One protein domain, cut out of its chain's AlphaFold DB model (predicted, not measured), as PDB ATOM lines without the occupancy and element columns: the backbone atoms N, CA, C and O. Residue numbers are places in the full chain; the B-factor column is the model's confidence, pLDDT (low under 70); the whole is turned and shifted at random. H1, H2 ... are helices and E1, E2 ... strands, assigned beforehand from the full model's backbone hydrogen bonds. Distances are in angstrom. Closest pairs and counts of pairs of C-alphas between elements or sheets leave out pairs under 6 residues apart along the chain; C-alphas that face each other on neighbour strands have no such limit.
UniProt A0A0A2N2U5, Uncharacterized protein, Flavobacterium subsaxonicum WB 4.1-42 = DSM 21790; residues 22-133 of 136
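Overview. This is residues 22 to 133 of the 136 residues of an uncharacterized protein of Flavobacterium subsaxonicum WB 4.1-42 = DSM 21790 (UniProt A0A0A2N2U5). This is one long, twisted sheet of nine strands laid side by side, like a slab wrung along its length, with a single helix, H1, that only grazes it. The chain leaves edge strand E1 for H1, folds back through the long link of residues 40 to 52 to E2 beside E1, and from there goes back and forth strand by strand to E9 at the other edge. The printed part has 112 residues, with one named helix and nine named strands in the order E1 H1 E2 E3 E4 E5 E6 E7 E8 E9; the sheet runs E1 E2 E3 E4 E5 E6 E7 E8 E9, all antiparallel. The class is mostly strand, and the whole is compact, with a radius of gyration of the C-alphas of 14.5 A and spans of 41 by 30 by 26 A.

Along the chain. Find C-alpha 22 at (-17.854, 20.058, -0.237), where E1, residues 22 to 26, begins its 13.3 A. Further on come E2, residues 53 to 59, 19.9 A; E3, 62 to 69, 21.3 A; E4, 73 to 78, 15.8 A; E5, 83 to 87, 13.0 A; E6, 92 to 97, 17.1 A; E7, 104 to 110, 20.3 A; and E8, 116 to 122, 19.6 A. E9, residues 125 to 132, runs 20.9 A to C-alpha 132 at (2.102, 43.927, 17.523). Look back to C-alpha 29 at (-3.363, 23.425, -13.721) for the start of H1, residues 29 to 39, 15.2 A.

Arrangement. Start at inner strand E5, whose centre is nearest to the mean of the C-alphas, at 3.7 A. E5 and E6 are a hairpin at 169 degrees between directions, with N 85 and O 94 2.8 A apart, within hydrogen-bond range. Strands E2 to E9 form a meander, each the antiparallel neighbour of the one before. Toward one edge, look at N 107 and O 119, 2.8 A, between E7 and E8, then N 118 and O 130, 2.8 A, between E8 and E9. Toward the other, N 57 and O 65 of E2 and E3 are 2.9 A apart, and N 25 and O 54 of E1 and E2 are 2.9 A apart. From edge to edge the strands' lines turn by 154 degrees; edge strands E1 and E9 are apart. H1 is on the sheet but only grazes it, with its residues 31 to 38. In H1 every O i to N i+4 pair is within hydrogen-bond range.

Size, cuts and confidence. The two C-alphas farthest apart, those of Glu 61 and Asp 113, are 42.8 A apart. The printed part has no cut. The link from H1 to E2 is long, with 13 residues; E6 to E7 is short, and the other links are tight. The mean pLDDT of the printed part is 90.6, and no printed residue is under 70.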
ATOM      1  N   GLU A  22     -19.241  20.388   0.100       95.31
ATOM      2  CA  GLU A  22     -17.854  20.058  -0.237       95.31
ATOM      3  C   GLU A  22     -17.809  19.106  -1.441       95.31
ATOM      4  O   GLU A  22     -18.590  18.156  -1.521       95.31
ATOM      5  N   LYS A  23     -16.892  19.350  -2.379       95.50
ATOM      6  CA  LYS A  23     -16.663  18.506  -3.557       95.50
ATOM      7  C   LYS A  23     -15.171  18.269  -3.747       95.50
ATOM      8  O   LYS A  23     -14.404  19.220  -3.841       95.50
ATOM      9  N   GLU A  24     -14.759  17.012  -3.845       96.56
ATOM     10  CA  GLU A  24     -13.384  16.672  -4.209       96.56
ATOM     11  C   GLU A  24     -13.188  16.801  -5.726       96.56
ATOM     12  O   GLU A  24     -13.994  16.304  -6.519       96.56
ATOM     13  N   VAL A  25     -12.136  17.508  -6.132       95.88
ATOM     14  CA  VAL A  25     -11.759  17.736  -7.531       95.88
ATOM     15  C   VAL A  25     -10.243  17.666  -7.680       95.88
ATOM     16  O   VAL A  25      -9.504  17.825  -6.710       95.88
ATOM     17  N   HIS A  26      -9.763  17.483  -8.907       96.56
ATOM     18  CA  HIS A  26      -8.344  17.656  -9.201       96.56
ATOM     19  C   HIS A  26      -7.980  19.144  -9.213       96.56
ATOM     20  O   HIS A  26      -8.769  19.976  -9.673       96.56
ATOM     21  N   ILE A  27      -6.785  19.492  -8.737       92.75
ATOM     22  CA  ILE A  27      -6.324  20.875  -8.757       92.75
ATOM     23  C   ILE A  27      -6.246  21.402 -10.202       92.75
ATOM     24  O   ILE A  27      -5.609  20.790 -11.059       92.75
ATOM     25  N   PRO A  28      -6.858  22.561 -10.505       91.81
ATOM     26  CA  PRO A  28      -6.700  23.186 -11.811       91.81
ATOM     27  C   PRO A  28      -5.232  23.512 -12.099       91.81
ATOM     28  O   PRO A  28      -4.568  24.135 -11.267       91.81
ATOM     29  N   LEU A  29      -4.753  23.186 -13.304       91.69
ATOM     30  CA  LEU A  29      -3.363  23.425 -13.721       91.69
ATOM     31  C   LEU A  29      -2.923  24.880 -13.483       91.69
ATOM     32  O   LEU A  29      -1.869  25.121 -12.911       91.69
ATOM     33  N   ALA A  30      -3.787  25.849 -13.794       90.12
ATOM     34  CA  ALA A  30      -3.505  27.267 -13.563       90.12
ATOM     35  C   ALA A  30      -3.235  27.607 -12.081       90.12
ATOM     36  O   ALA A  30      -2.387  28.444 -11.780       90.12
ATOM     37  N   LYS A  31      -3.933  26.954 -11.139       90.50
ATOM     38  CA  LYS A  31      -3.667  27.118  -9.699       90.50
ATOM     39  C   LYS A  31      -2.342  26.450  -9.328       90.50
ATOM     40  O   LYS A  31      -1.560  27.030  -8.580       90.50
ATOM     41  N   TYR A  32      -2.063  25.272  -9.880       92.44
ATOM     42  CA  TYR A  32      -0.796  24.574  -9.659       92.44
ATOM     43  C   TYR A  32       0.418  25.386 -10.147       92.44
ATOM     44  O   TYR A  32       1.410  25.499  -9.429       92.44
ATOM     45  N   ASP A  33       0.318  26.040 -11.304       90.75
ATOM     46  CA  ASP A  33       1.385  26.889 -11.845       90.75
ATOM     47  C   ASP A  33       1.678  28.099 -10.944       90.75
ATOM     48  O   ASP A  33       2.840  28.408 -10.669       90.75
ATOM     49  N   ILE A  34       0.637  28.758 -10.416       89.69
ATOM     50  CA  ILE A  34       0.796  29.839  -9.427       89.69
ATOM     51  C   ILE A  34       1.475  29.305  -8.164       89.69
ATOM     52  O   ILE A  34       2.388  29.936  -7.631       89.69
ATOM     53  N   PHE A  35       1.089  28.116  -7.700       90.44
ATOM     54  CA  PHE A  35       1.735  27.490  -6.552       90.44
ATOM     55  C   PHE A  35       3.230  27.222  -6.790       90.44
ATOM     56  O   PHE A  35       4.052  27.479  -5.906       90.44
ATOM     57  N   LYS A  36       3.628  26.791  -7.994       90.44
ATOM     58  CA  LYS A  36       5.050  26.658  -8.352       90.44
ATOM     59  C   LYS A  36       5.785  27.996  -8.331       90.44
ATOM     60  O   LYS A  36       6.926  28.046  -7.873       90.44
ATOM     61  N   GLN A  37       5.135  29.083  -8.746       86.69
ATOM     62  CA  GLN A  37       5.699  30.428  -8.612       86.69
ATOM     63  C   GLN A  37       5.880  30.825  -7.142       86.69
ATOM     64  O   GLN A  37       6.951  31.322  -6.797       86.69
ATOM     65  N   ILE A  38       4.909  30.543  -6.261       85.75
ATOM     66  CA  ILE A  38       5.060  30.748  -4.806       85.75
ATOM     67  C   ILE A  38       6.302  30.005  -4.303       85.75
ATOM     68  O   ILE A  38       7.182  30.625  -3.715       85.75
ATOM     69  N   LYS A  39       6.422  28.704  -4.597       87.31
ATOM     70  CA  LYS A  39       7.562  27.875  -4.167       87.31
ATOM     71  C   LYS A  39       8.916  28.332  -4.716       87.31
ATOM     72  O   LYS A  39       9.938  28.030  -4.113       87.31
ATOM     73  N   SER A  40       8.953  29.058  -5.834       85.06
ATOM     74  CA  SER A  40      10.206  29.607  -6.376       85.06
ATOM     75  C   SER A  40      10.805  30.732  -5.521       85.06
ATOM     76  O   SER A  40      11.977  31.074  -5.670       85.06
ATOM     77  N   ILE A  41      10.024  31.305  -4.605       80.00
ATOM     78  CA  ILE A  41      10.472  32.358  -3.701       80.00
ATOM     79  C   ILE A  41      11.218  31.707  -2.535       80.00
ATOM     80  O   ILE A  41      10.716  30.775  -1.913       80.00
ATOM     81  N   ASN A  42      12.401  32.225  -2.193       79.00
ATOM     82  CA  ASN A  42      13.288  31.606  -1.199       79.00
ATOM     83  C   ASN A  42      12.618  31.284   0.145       79.00
ATOM     84  O   ASN A  42      12.921  30.245   0.724       79.00
ATOM     85  N   SER A  43      11.701  32.128   0.628       75.94
ATOM     86  CA  SER A  43      10.980  31.892   1.890       75.94
ATOM     87  C   SER A  43       9.979  30.726   1.833       75.94
ATOM     88  O   SER A  43       9.473  30.317   2.872       75.94
ATOM     89  N   PHE A  44       9.696  30.196   0.638       79.12
ATOM     90  CA  PHE A  44       8.647  29.208   0.358       79.12
ATOM     91  C   PHE A  44       9.168  27.937  -0.327       79.12
ATOM     92  O   PHE A  44       8.402  27.011  -0.584       79.12
ATOM     93  N   LYS A  45      10.471  27.866  -0.624       84.00
ATOM     94  CA  LYS A  45      11.083  26.743  -1.353       84.00
ATOM     95  C   LYS A  45      10.890  25.387  -0.662       84.00
ATOM     96  O   LYS A  45      10.756  24.371  -1.337       84.00
ATOM     97  N   ASP A  46      10.825  25.399   0.670       85.50
ATOM     98  CA  ASP A  46      10.729  24.209   1.520       85.50
ATOM     99  C   ASP A  46       9.269  23.804   1.812       85.50
ATOM    100  O   ASP A  46       9.002  22.964   2.671       85.50
ATOM    101  N   PHE A  47       8.299  24.406   1.114       87.31
ATOM    102  CA  PHE A  47       6.897  24.020   1.238       87.31
ATOM    103  C   PHE A  47       6.697  22.655   0.577       87.31
ATOM    104  O   PHE A  47       7.097  22.440  -0.576       87.31
ATOM    105  N   ASN A  48       6.021  21.742   1.272       90.81
ATOM    106  CA  ASN A  48       5.538  20.505   0.669       90.81
ATOM    107  C   ASN A  48       4.686  20.823  -0.563       90.81
ATOM    108  O   ASN A  48       4.077  21.887  -0.643       90.81
ATOM    109  N   ASP A  49       4.687  19.937  -1.558       91.75
ATOM    110  CA  ASP A  49       3.842  20.159  -2.731       91.75
ATOM    111  C   ASP A  49       2.357  20.101  -2.344       91.75
ATOM    112  O   ASP A  49       1.967  19.408  -1.400       91.75
ATOM    113  N   ILE A  50       1.536  20.851  -3.074       91.19
ATOM    114  CA  ILE A  50       0.085  20.794  -2.944       91.19
ATOM    115  C   ILE A  50      -0.431  19.428  -3.405       91.19
ATOM    116  O   ILE A  50       0.101  18.846  -4.350       91.19
ATOM    117  N   THR A  51      -1.460  18.909  -2.738       91.50
ATOM    118  CA  THR A  51      -2.085  17.639  -3.119       91.50
ATOM    119  C   THR A  51      -2.767  17.749  -4.482       91.50
ATOM    120  O   THR A  51      -3.323  18.792  -4.826       91.50
ATOM    121  N   GLU A  52      -2.748  16.658  -5.248       90.62
ATOM    122  CA  GLU A  52      -3.418  16.580  -6.553       90.62
ATOM    123  C   GLU A  52      -4.935  16.735  -6.428       90.62
ATOM    124  O   GLU A  52      -5.558  17.442  -7.218       90.62
ATOM    125  N   ASN A  53      -5.520  16.105  -5.408       94.38
ATOM    126  CA  ASN A  53      -6.928  16.267  -5.083       94.38
ATOM    127  C   ASN A  53      -7.103  17.367  -4.041       94.38
ATOM    128  O   ASN A  53      -6.372  17.446  -3.047       94.38
ATOM    129  N   VAL A  54      -8.092  18.214  -4.283       96.25
ATOM    130  CA  VAL A  54      -8.446  19.364  -3.461       96.25
ATOM    131  C   VAL A  54      -9.949  19.375  -3.226       96.25
ATOM    132  O   VAL A  54     -10.730  18.863  -4.025       96.25
ATOM    133  N   THR A  55     -10.374  19.970  -2.121       97.50
ATOM    134  CA  THR A  55     -11.791  20.104  -1.787       97.50
ATOM    135  C   THR A  55     -12.275  21.492  -2.163       97.50
ATOM    136  O   THR A  55     -11.851  22.484  -1.583       97.50
ATOM    137  N   GLU A  56     -13.192  21.600  -3.105       97.19
ATOM    138  CA  GLU A  56     -13.942  22.828  -3.324       97.19
ATOM    139  C   GLU A  56     -15.081  22.938  -2.313       97.19
ATOM    140  O   GLU A  56     -15.831  21.985  -2.101       97.19
ATOM    141  N   VAL A  57     -15.208  24.106  -1.692       95.94
ATOM    142  CA  VAL A  57     -16.263  24.412  -0.728       95.94
ATOM    143  C   VAL A  57     -17.178  25.468  -1.321       95.94
ATOM    144  O   VAL A  57     -16.743  26.574  -1.649       95.94
ATOM    145  N   TYR A  58     -18.452  25.119  -1.441       94.94
ATOM    146  CA  TYR A  58     -19.498  25.928  -2.050       94.94
ATOM    147  C   TYR A  58     -20.525  26.371  -1.018       94.94
ATOM    148  O   TYR A  58     -20.792  25.641  -0.069       94.94
ATOM    149  N   MET A  59     -21.163  27.514  -1.249       93.06
ATOM    150  CA  MET A  59     -22.404  27.928  -0.598       93.06
ATOM    151  C   MET A  59     -23.470  28.097  -1.683       93.06
ATOM    152  O   MET A  59     -23.411  29.027  -2.490       93.06
ATOM    153  N   GLY A  60     -24.409  27.150  -1.751       89.19
ATOM    154  CA  GLY A  60     -25.249  26.984  -2.940       89.19
ATOM    155  C   GLY A  60     -24.386  26.683  -4.171       89.19
ATOM    156  O   GLY A  60     -23.564  25.775  -4.141       89.19
ATOM    157  N   GLU A  61     -24.540  27.472  -5.234       90.94
ATOM    158  CA  GLU A  61     -23.746  27.351  -6.471       90.94
ATOM    159  C   GLU A  61     -22.468  28.207  -6.461       90.94
ATOM    160  O   GLU A  61     -21.671  28.168  -7.396       90.94
ATOM    161  N   THR A  62     -22.245  28.998  -5.406       93.56
ATOM    162  CA  THR A  62     -21.093  29.905  -5.319       93.56
ATOM    163  C   THR A  62     -19.908  29.200  -4.674       93.56
ATOM    164  O   THR A  62     -19.986  28.799  -3.513       93.56
ATOM    165  N   LEU A  63     -18.793  29.080  -5.401       94.25
ATOM    166  CA  LEU A  63     -17.524  28.636  -4.825       94.25
ATOM    167  C   LEU A  63     -17.049  29.673  -3.798       94.25
ATOM    168  O   LEU A  63     -16.900  30.844  -4.136       94.25
ATOM    169  N   LEU A  64     -16.787  29.246  -2.562       95.44
ATOM    170  CA  LEU A  64     -16.185  30.093  -1.531       95.44
ATOM    171  C   LEU A  64     -14.660  30.001  -1.572       95.44
ATOM    172  O   LEU A  64     -13.965  31.017  -1.613       95.44
ATOM    173  N   TYR A  65     -14.139  28.774  -1.558       96.50
ATOM    174  CA  TYR A  65     -12.708  28.503  -1.617       96.50
ATOM    175  C   TYR A  65     -12.417  27.062  -2.039       96.50
ATOM    176  O   TYR A  65     -13.244  26.163  -1.904       96.50
ATOM    177  N   THR A  66     -11.195  26.829  -2.503       96.94
ATOM    178  CA  THR A  66     -10.612  25.497  -2.683       96.94
ATOM    179  C   THR A  66      -9.644  25.218  -1.535       96.94
ATOM    180  O   THR A  66      -8.744  26.015  -1.293       96.94
ATOM    181  N   ARG A  67      -9.808  24.103  -0.828       97.19
ATOM    182  CA  ARG A  67      -8.975  23.661   0.293       97.19
ATOM    183  C   ARG A  67      -8.048  22.532  -0.150       97.19
ATOM    184  O   ARG A  67      -8.507  21.550  -0.723       97.19
ATOM    185  N   ALA A  68      -6.769  22.647   0.175       95.94
ATOM    186  CA  ALA A  68      -5.805  21.555   0.097       95.94
ATOM    187  C   ALA A  68      -5.164  21.363   1.473       95.94
ATOM    188  O   ALA A  68      -4.920  22.336   2.188       95.94
ATOM    189  N   GLU A  69      -4.887  20.122   1.852       94.81
ATOM    190  CA  GLU A  69      -4.311  19.816   3.156       94.81
ATOM    191  C   GLU A  69      -3.109  18.893   2.997       94.81
ATOM    192  O   GLU A  69      -3.207  17.799   2.449       94.81
ATOM    193  N   THR A  70      -1.960  19.346   3.492       92.62
ATOM    194  CA  THR A  70      -0.720  18.569   3.528       92.62
ATOM    195  C   THR A  70      -0.362  18.246   4.983       92.62
ATOM    196  O   THR A  70      -0.966  18.790   5.916       92.62
ATOM    197  N   PRO A  71       0.647  17.396   5.238       91.69
ATOM    198  CA  PRO A  71       1.174  17.225   6.591       91.69
ATOM    199  C   PRO A  71       1.716  18.522   7.218       91.69
ATOM    200  O   PRO A  71       1.715  18.647   8.438       91.69
ATOM    201  N   GLN A  72       2.157  19.490   6.405       92.12
ATOM    202  CA  GLN A  72       2.817  20.719   6.870       92.12
ATOM    203  C   GLN A  72       1.837  21.885   7.051       92.12
ATOM    204  O   GLN A  72       1.954  22.645   8.013       92.12
ATOM    205  N   TYR A  73       0.869  22.033   6.148       93.12
ATOM    206  CA  TYR A  73      -0.008  23.200   6.110       93.12
ATOM    207  C   TYR A  73      -1.410  22.866   5.597       93.12
ATOM    208  O   TYR A  73      -1.639  21.859   4.924       93.12
ATOM    209  N   ILE A  74      -2.347  23.761   5.891       95.06
ATOM    210  CA  ILE A  74      -3.653  23.852   5.239       95.06
ATOM    211  C   ILE A  74      -3.601  25.050   4.300       95.06
ATOM    212  O   ILE A  74      -3.208  26.140   4.709       95.06
ATOM    213  N   LEU A  75      -3.989  24.853   3.047       95.62
ATOM    214  CA  LEU A  75      -4.122  25.916   2.063       95.62
ATOM    215  C   LEU A  75      -5.597  26.142   1.745       95.62
ATOM    216  O   LEU A  75      -6.329  25.187   1.485       95.62
ATOM    217  N   LYS A  76      -6.007  27.408   1.688       96.88
ATOM    218  CA  LYS A  76      -7.266  27.841   1.080       96.88
ATOM    219  C   LYS A  76      -6.979  28.802  -0.068       96.88
ATOM    220  O   LYS A  76      -6.275  29.787   0.110       96.88
ATOM    221  N   ILE A  77      -7.534  28.514  -1.236       95.62
ATOM    222  CA  ILE A  77      -7.535  29.403  -2.396       95.62
ATOM    223  C   ILE A  77      -8.935  29.991  -2.477       95.62
ATOM    224  O   ILE A  77      -9.875  29.308  -2.889       95.62
ATOM    225  N   MET A  78      -9.076  31.227  -2.024       96.00
ATOM    226  CA  MET A  78     -10.336  31.953  -1.981       96.00
ATOM    227  C   MET A  78     -10.852  32.221  -3.399       96.00
ATOM    228  O   MET A  78     -10.077  32.310  -4.355       96.00
ATOM    229  N   ALA A  79     -12.168  32.364  -3.550       92.44
ATOM    230  CA  ALA A  79     -12.789  32.643  -4.845       92.44
ATOM    231  C   ALA A  79     -12.319  33.962  -5.488       92.44
ATOM    232  O   ALA A  79     -12.335  34.089  -6.710       92.44
ATOM    233  N   ASP A  80     -11.853  34.920  -4.684       90.62
ATOM    234  CA  ASP A  80     -11.283  36.191  -5.143       90.62
ATOM    235  C   ASP A  80      -9.786  36.107  -5.515       90.62
ATOM    236  O   ASP A  80      -9.170  37.116  -5.862       90.62
ATOM    237  N   GLY A  81      -9.197  34.908  -5.457       89.62
ATOM    238  CA  GLY A  81      -7.811  34.647  -5.835       89.62
ATOM    239  C   GLY A  81      -6.788  34.831  -4.713       89.62
ATOM    240  O   GLY A  81      -5.589  34.764  -4.988       89.62
ATOM    241  N   GLU A  82      -7.217  35.052  -3.467       94.81
ATOM    242  CA  GLU A  82      -6.316  35.033  -2.313       94.81
ATOM    243  C   GLU A  82      -5.896  33.610  -1.920       94.81
ATOM    244  O   GLU A  82      -6.710  32.694  -1.837       94.81
ATOM    245  N   TRP A  83      -4.607  33.431  -1.649       94.50
ATOM    246  CA  TRP A  83      -3.999  32.193  -1.176       94.50
ATOM    247  C   TRP A  83      -3.680  32.316   0.309       94.50
ATOM    248  O   TRP A  83      -2.853  33.139   0.694       94.50
ATOM    249  N   GLN A  84      -4.306  31.478   1.129       95.31
ATOM    250  CA  GLN A  84      -4.145  31.460   2.579       95.31
ATOM    251  C   GLN A  84      -3.445  30.173   3.009       95.31
ATOM    252  O   GLN A  84      -4.018  29.093   2.863       95.31
ATOM    253  N   PHE A  85      -2.233  30.265   3.550       93.81
ATOM    254  CA  PHE A  85      -1.511  29.120   4.105       93.81
ATOM    255  C   PHE A  85      -1.516  29.200   5.624       93.81
ATOM    256  O   PHE A  85      -1.071  30.195   6.182       93.81
ATOM    257  N   VAL A  86      -1.955  28.138   6.292       93.38
ATOM    258  CA  VAL A  86      -1.890  27.997   7.750       93.38
ATOM    259  C   VAL A  86      -0.985  26.818   8.069       93.38
ATOM    260  O   VAL A  86      -1.303  25.677   7.723       93.38
ATOM    261  N   PHE A  87       0.155  27.078   8.705       89.88
ATOM    262  CA  PHE A  87       1.091  26.026   9.090       89.88
ATOM    263  C   PHE A  87       0.592  25.295  10.338       89.88
ATOM    264  O   PHE A  87       0.101  25.899  11.285       89.88
ATOM    265  N   LYS A  88       0.690  23.961  10.335       88.50
ATOM    266  CA  LYS A  88       0.143  23.129  11.420       88.50
ATOM    267  C   LYS A  88       1.054  23.086  12.644       88.50
ATOM    268  O   LYS A  88       0.577  23.086  13.774       88.50
ATOM    269  N   SER A  89       2.365  23.009  12.418       84.00
ATOM    270  CA  SER A  89       3.383  22.928  13.474       84.00
ATOM    271  C   SER A  89       3.962  24.287  13.850       84.00
ATOM    272  O   SER A  89       4.434  24.482  14.968       84.00
ATOM    273  N   GLU A  90       3.948  25.222  12.908       80.62
ATOM    274  CA  GLU A  90       4.443  26.577  13.087       80.62
ATOM    275  C   GLU A  90       3.227  27.473  13.250       80.62
ATOM    276  O   GLU A  90       2.304  27.392  12.446       80.62
ATOM    277  N   LYS A  91       3.197  28.335  14.271       87.88
ATOM    278  CA  LYS A  91       2.149  29.355  14.358       87.88
ATOM    279  C   LYS A  91       2.449  30.459  13.340       87.88
ATOM    280  O   LYS A  91       2.895  31.547  13.702       87.88
ATOM    281  N   ARG A  92       2.306  30.120  12.064       90.81
ATOM    282  CA  ARG A  92       2.584  30.975  10.918       90.81
ATOM    283  C   ARG A  92       1.428  30.899   9.948       90.81
ATOM    284  O   ARG A  92       0.980  29.811   9.579       90.81
ATOM    285  N   GLU A  93       0.985  32.067   9.527       93.69
ATOM    286  CA  GLU A  93      -0.086  32.216   8.556       93.69
ATOM    287  C   GLU A  93       0.381  33.127   7.434       93.69
ATOM    288  O   GLU A  93       1.060  34.122   7.675       93.69
ATOM    289  N   PHE A  94       0.026  32.788   6.203       92.81
ATOM    290  CA  PHE A  94       0.359  33.581   5.036       92.81
ATOM    291  C   PHE A  94      -0.880  33.895   4.221       92.81
ATOM    292  O   PHE A  94      -1.727  33.027   4.035       92.81
ATOM    293  N   TYR A  95      -0.925  35.101   3.666       94.50
ATOM    294  CA  TYR A  95      -2.017  35.603   2.840       94.50
ATOM    295  C   TYR A  95      -1.427  36.264   1.596       94.50
ATOM    296  O   TYR A  95      -0.844  37.341   1.703       94.50
ATOM    297  N   PHE A  96      -1.558  35.639   0.424       92.50
ATOM    298  CA  PHE A  96      -0.974  36.123  -0.832       92.50
ATOM    299  C   PHE A  96      -2.005  36.366  -1.920       92.50
ATOM    300  O   PHE A  96      -2.988  35.645  -2.054       92.50
ATOM    301  N   ARG A  97      -1.716  37.335  -2.781       91.75
ATOM    302  CA  ARG A  97      -2.396  37.567  -4.055       91.75
ATOM    303  C   ARG A  97      -1.358  37.766  -5.154       91.75
ATOM    304  O   ARG A  97      -0.226  38.170  -4.887       91.75
ATOM    305  N   PHE A  98      -1.779  37.529  -6.396       86.88
ATOM    306  CA  PHE A  98      -0.957  37.694  -7.600       86.88
ATOM    307  C   PHE A  98      -1.549  38.713  -8.590       86.88
ATOM    308  O   PHE A  98      -1.782  38.374  -9.754       86.88
ATOM    309  N   PRO A  99      -1.838  39.961  -8.174       84.56
ATOM    310  CA  PRO A  99      -2.334  40.973  -9.101       84.56
ATOM    311  C   PRO A  99      -1.309  41.220 -10.213       84.56
ATOM    312  O   PRO A  99      -0.162  41.584  -9.949       84.56
ATOM    313  N   ASN A 100      -1.724  41.033 -11.468       83.75
ATOM    314  CA  ASN A 100      -0.884  41.240 -12.653       83.75
ATOM    315  C   ASN A 100       0.464  40.486 -12.594       83.75
ATOM    316  O   ASN A 100       1.492  41.017 -13.010       83.75
ATOM    317  N   GLY A 101       0.477  39.275 -12.025       77.56
ATOM    318  CA  GLY A 101       1.682  38.441 -11.913       77.56
ATOM    319  C   GLY A 101       2.678  38.875 -10.831       77.56
ATOM    320  O   GLY A 101       3.727  38.254 -10.687       77.56
ATOM    321  N   MET A 102       2.372  39.908 -10.040       84.69
ATOM    322  CA  MET A 102       3.204  40.323  -8.910       84.69
ATOM    323  C   MET A 102       2.691  39.709  -7.611       84.69
ATOM    324  O   MET A 102       1.535  39.920  -7.259       84.69
ATOM    325  N   LEU A 103       3.557  39.034  -6.850       85.62
ATOM    326  CA  LEU A 103       3.203  38.595  -5.498       85.62
ATOM    327  C   LEU A 103       3.044  39.805  -4.569       85.62
ATOM    328  O   LEU A 103       3.962  40.622  -4.445       85.62
ATOM    329  N   VAL A 104       1.914  39.877  -3.875       91.31
ATOM    330  CA  VAL A 104       1.664  40.800  -2.762       91.31
ATOM    331  C   VAL A 104       1.044  40.010  -1.621       91.31
ATOM    332  O   VAL A 104       0.138  39.214  -1.860       91.31
ATOM    333  N   GLY A 105       1.495  40.216  -0.388       91.75
ATOM    334  CA  GLY A 105       0.859  39.558   0.743       91.75
ATOM    335  C   GLY A 105       1.532  39.771   2.080       91.75
ATOM    336  O   GLY A 105       2.447  40.583   2.203       91.75
ATOM    337  N   TYR A 106       1.065  39.018   3.066       92.38
ATOM    338  CA  TYR A 106       1.468  39.138   4.460       92.38
ATOM    339  C   TYR A 106       1.803  37.764   5.032       92.38
ATOM    340  O   TYR A 106       1.162  36.773   4.689       92.38
ATOM    341  N   GLU A 107       2.789  37.718   5.916       92.25
ATOM    342  CA  GLU A 107       3.019  36.621   6.850       92.25
ATOM    343  C   GLU A 107       2.755  37.132   8.259       92.25
ATOM    344  O   GLU A 107       3.249  38.195   8.634       92.25
ATOM    345  N   PHE A 108       2.029  36.350   9.043       93.56
ATOM    346  CA  PHE A 108       1.873  36.538  10.473       93.56
ATOM    347  C   PHE A 108       2.617  35.426  11.201       93.56
ATOM    348  O   PHE A 108       2.362  34.246  10.962       93.56
ATOM    349  N   VAL A 109       3.525  35.796  12.099       92.62
ATOM    350  CA  VAL A 109       4.238  34.876  12.989       92.62
ATOM    351  C   VAL A 109       3.752  35.127  14.408       92.62
ATOM    352  O   VAL A 109       3.958  36.212  14.954       92.62
ATOM    353  N   TYR A 110       3.110  34.129  15.007       91.50
ATOM    354  CA  TYR A 110       2.596  34.220  16.368       91.50
ATOM    355  C   TYR A 110       3.624  33.650  17.342       91.50
ATOM    356  O   TYR A 110       3.878  32.442  17.394       91.50
ATOM    357  N   GLU A 111       4.202  34.531  18.141       90.56
ATOM    358  CA  GLU A 111       5.251  34.196  19.090       90.56
ATOM    359  C   GLU A 111       4.670  33.592  20.379       90.56
ATOM    360  O   GLU A 111       3.477  33.689  20.694       90.56
ATOM    361  N   LYS A 112       5.521  32.924  21.165       88.50
ATOM    362  CA  LYS A 112       5.098  32.284  22.427       88.50
ATOM    363  C   LYS A 112       4.653  33.286  23.493       88.50
ATOM    364  O   LYS A 112       3.866  32.920  24.359       88.50
ATOM    365  N   ASP A 113       5.155  34.515  23.427       88.75
ATOM    366  CA  ASP A 113       4.807  35.613  24.334       88.75
ATOM    367  C   ASP A 113       3.477  36.301  23.970       88.75
ATOM    368  O   ASP A 113       3.078  37.259  24.629       88.75
ATOM    369  N   GLY A 114       2.786  35.812  22.935       87.81
ATOM    370  CA  GLY A 114       1.533  36.378  22.444       87.81
ATOM    371  C   GLY A 114       1.713  37.586  21.527       87.81
ATOM    372  O   GLY A 114       0.712  38.153  21.095       87.81
ATOM    373  N   SER A 115       2.951  37.984  21.216       91.50
ATOM    374  CA  SER A 115       3.208  38.975  20.176       91.50
ATOM    375  C   SER A 115       3.008  38.387  18.778       91.50
ATOM    376  O   SER A 115       3.097  37.175  18.562       91.50
ATOM    377  N   ILE A 116       2.703  39.265  17.826       93.00
ATOM    378  CA  ILE A 116       2.510  38.912  16.424       93.00
ATOM    379  C   ILE A 116       3.474  39.757  15.602       93.00
ATOM    380  O   ILE A 116       3.393  40.987  15.623       93.00
ATOM    381  N   LYS A 117       4.376  39.098  14.874       93.12
ATOM    382  CA  LYS A 117       5.170  39.749  13.828       93.12
ATOM    383  C   LYS A 117       4.408  39.673  12.522       93.12
ATOM    384  O   LYS A 117       3.942  38.598  12.149       93.12
ATOM    385  N   MET A 118       4.300  40.797  11.834       93.88
ATOM    386  CA  MET A 118       3.745  40.871  10.493       93.88
ATOM    387  C   MET A 118       4.863  41.213   9.515       93.88
ATOM    388  O   MET A 118       5.507  42.250   9.647       93.88
ATOM    389  N   HIS A 119       5.061  40.378   8.501       91.69
ATOM    390  CA  HIS A 119       5.961  40.647   7.385       91.69
ATOM    391  C   HIS A 119       5.139  40.913   6.125       91.69
ATOM    392  O   HIS A 119       4.313  40.089   5.741       91.69
ATOM    393  N   MET A 120       5.371  42.037   5.447       91.12
ATOM    394  CA  MET A 120       4.722  42.344   4.171       91.12
ATOM    395  C   MET A 120       5.646  42.014   3.003       91.12
ATOM    396  O   MET A 120       6.775  42.502   2.929       91.12
ATOM    397  N   PHE A 121       5.135  41.253   2.041       86.44
ATOM    398  CA  PHE A 121       5.829  40.885   0.817       86.44
ATOM    399  C   PHE A 121       5.280  41.655  -0.380       86.44
ATOM    400  O   PHE A 121       4.069  41.740  -0.589       86.44
ATOM    401  N   LYS A 122       6.183  42.165  -1.219       88.75
ATOM    402  CA  LYS A 122       5.864  42.714  -2.540       88.75
ATOM    403  C   LYS A 122       6.934  42.295  -3.532       88.75
ATOM    404  O   LYS A 122       8.121  42.490  -3.280       88.75
ATOM    405  N   ASN A 123       6.509  41.743  -4.666       86.31
ATOM    406  CA  ASN A 123       7.384  41.246  -5.725       86.31
ATOM    407  C   ASN A 123       8.523  40.377  -5.162       86.31
ATOM    408  O   ASN A 123       9.698  40.683  -5.348       86.31
ATOM    409  N   THR A 124       8.141  39.365  -4.372       75.94
ATOM    410  CA  THR A 124       9.039  38.387  -3.727       75.94
ATOM    411  C   THR A 124      10.041  38.958  -2.714       75.94
ATOM    412  O   THR A 124      10.958  38.249  -2.301       75.94
ATOM    413  N   ARG A 125       9.902  40.225  -2.302       82.44
ATOM    414  CA  ARG A 125      10.761  40.875  -1.303       82.44
ATOM    415  C   ARG A 125       9.971  41.225  -0.054       82.44
ATOM    416  O   ARG A 125       8.834  41.681  -0.163       82.44
ATOM    417  N   LEU A 126      10.603  41.074   1.105       84.75
ATOM    418  CA  LEU A 126      10.140  41.686   2.346       84.75
ATOM    419  C   LEU A 126      10.279  43.207   2.215       84.75
ATOM    420  O   LEU A 126      11.371  43.703   1.937       84.75
ATOM    421  N   VAL A 127       9.177  43.936   2.360       90.88
ATOM    422  CA  VAL A 127       9.138  45.400   2.199       90.88
ATOM    423  C   VAL A 127       8.766  46.138   3.478       90.88
ATOM    424  O   VAL A 127       9.011  47.338   3.570       90.88
ATOM    425  N   HIS A 128       8.183  45.448   4.456       89.31
ATOM    426  CA  HIS A 128       7.840  46.016   5.753       89.31
ATOM    427  C   HIS A 128       7.757  44.917   6.814       89.31
ATOM    428  O   HIS A 128       7.362  43.793   6.501       89.31
ATOM    429  N   GLU A 129       8.100  45.265   8.049       91.38
ATOM    430  CA  GLU A 129       7.983  44.420   9.235       91.38
ATOM    431  C   GLU A 129       7.365  45.252  10.359       91.38
ATOM    432  O   GLU A 129       7.805  46.379  10.603       91.38
ATOM    433  N   ASP A 130       6.354  44.696  11.023       90.81
ATOM    434  CA  ASP A 130       5.711  45.289  12.195       90.81
ATOM    435  C   ASP A 130       5.596  44.254  13.324       90.81
ATOM    436  O   ASP A 130       5.502  43.048  13.076       90.81
ATOM    437  N   LEU A 131       5.593  44.724  14.571       90.75
ATOM    438  CA  LEU A 131       5.474  43.901  15.772       90.75
ATOM    439  C   LEU A 131       4.326  44.416  16.641       90.75
ATOM    440  O   LEU A 131       4.471  45.378  17.400       90.75
ATOM    441  N   ALA A 132       3.209  43.697  16.612       86.75
ATOM    442  CA  ALA A 132       2.102  43.927  17.523       86.75
ATOM    443  C   ALA A 132       2.360  43.194  18.845       86.75
ATOM    444  O   ALA A 132       2.493  41.968  18.888       86.75
ATOM    445  N   LYS A 133       2.428  43.946  19.946       84.62
ATOM    446  CA  LYS A 133       2.523  43.386  21.302       84.62
ATOM    447  C   LYS A 133       1.128  43.231  21.909       84.62
ATOM    448  O   LYS A 133       0.264  44.065  21.627       84.62
TER     449      LYS A 133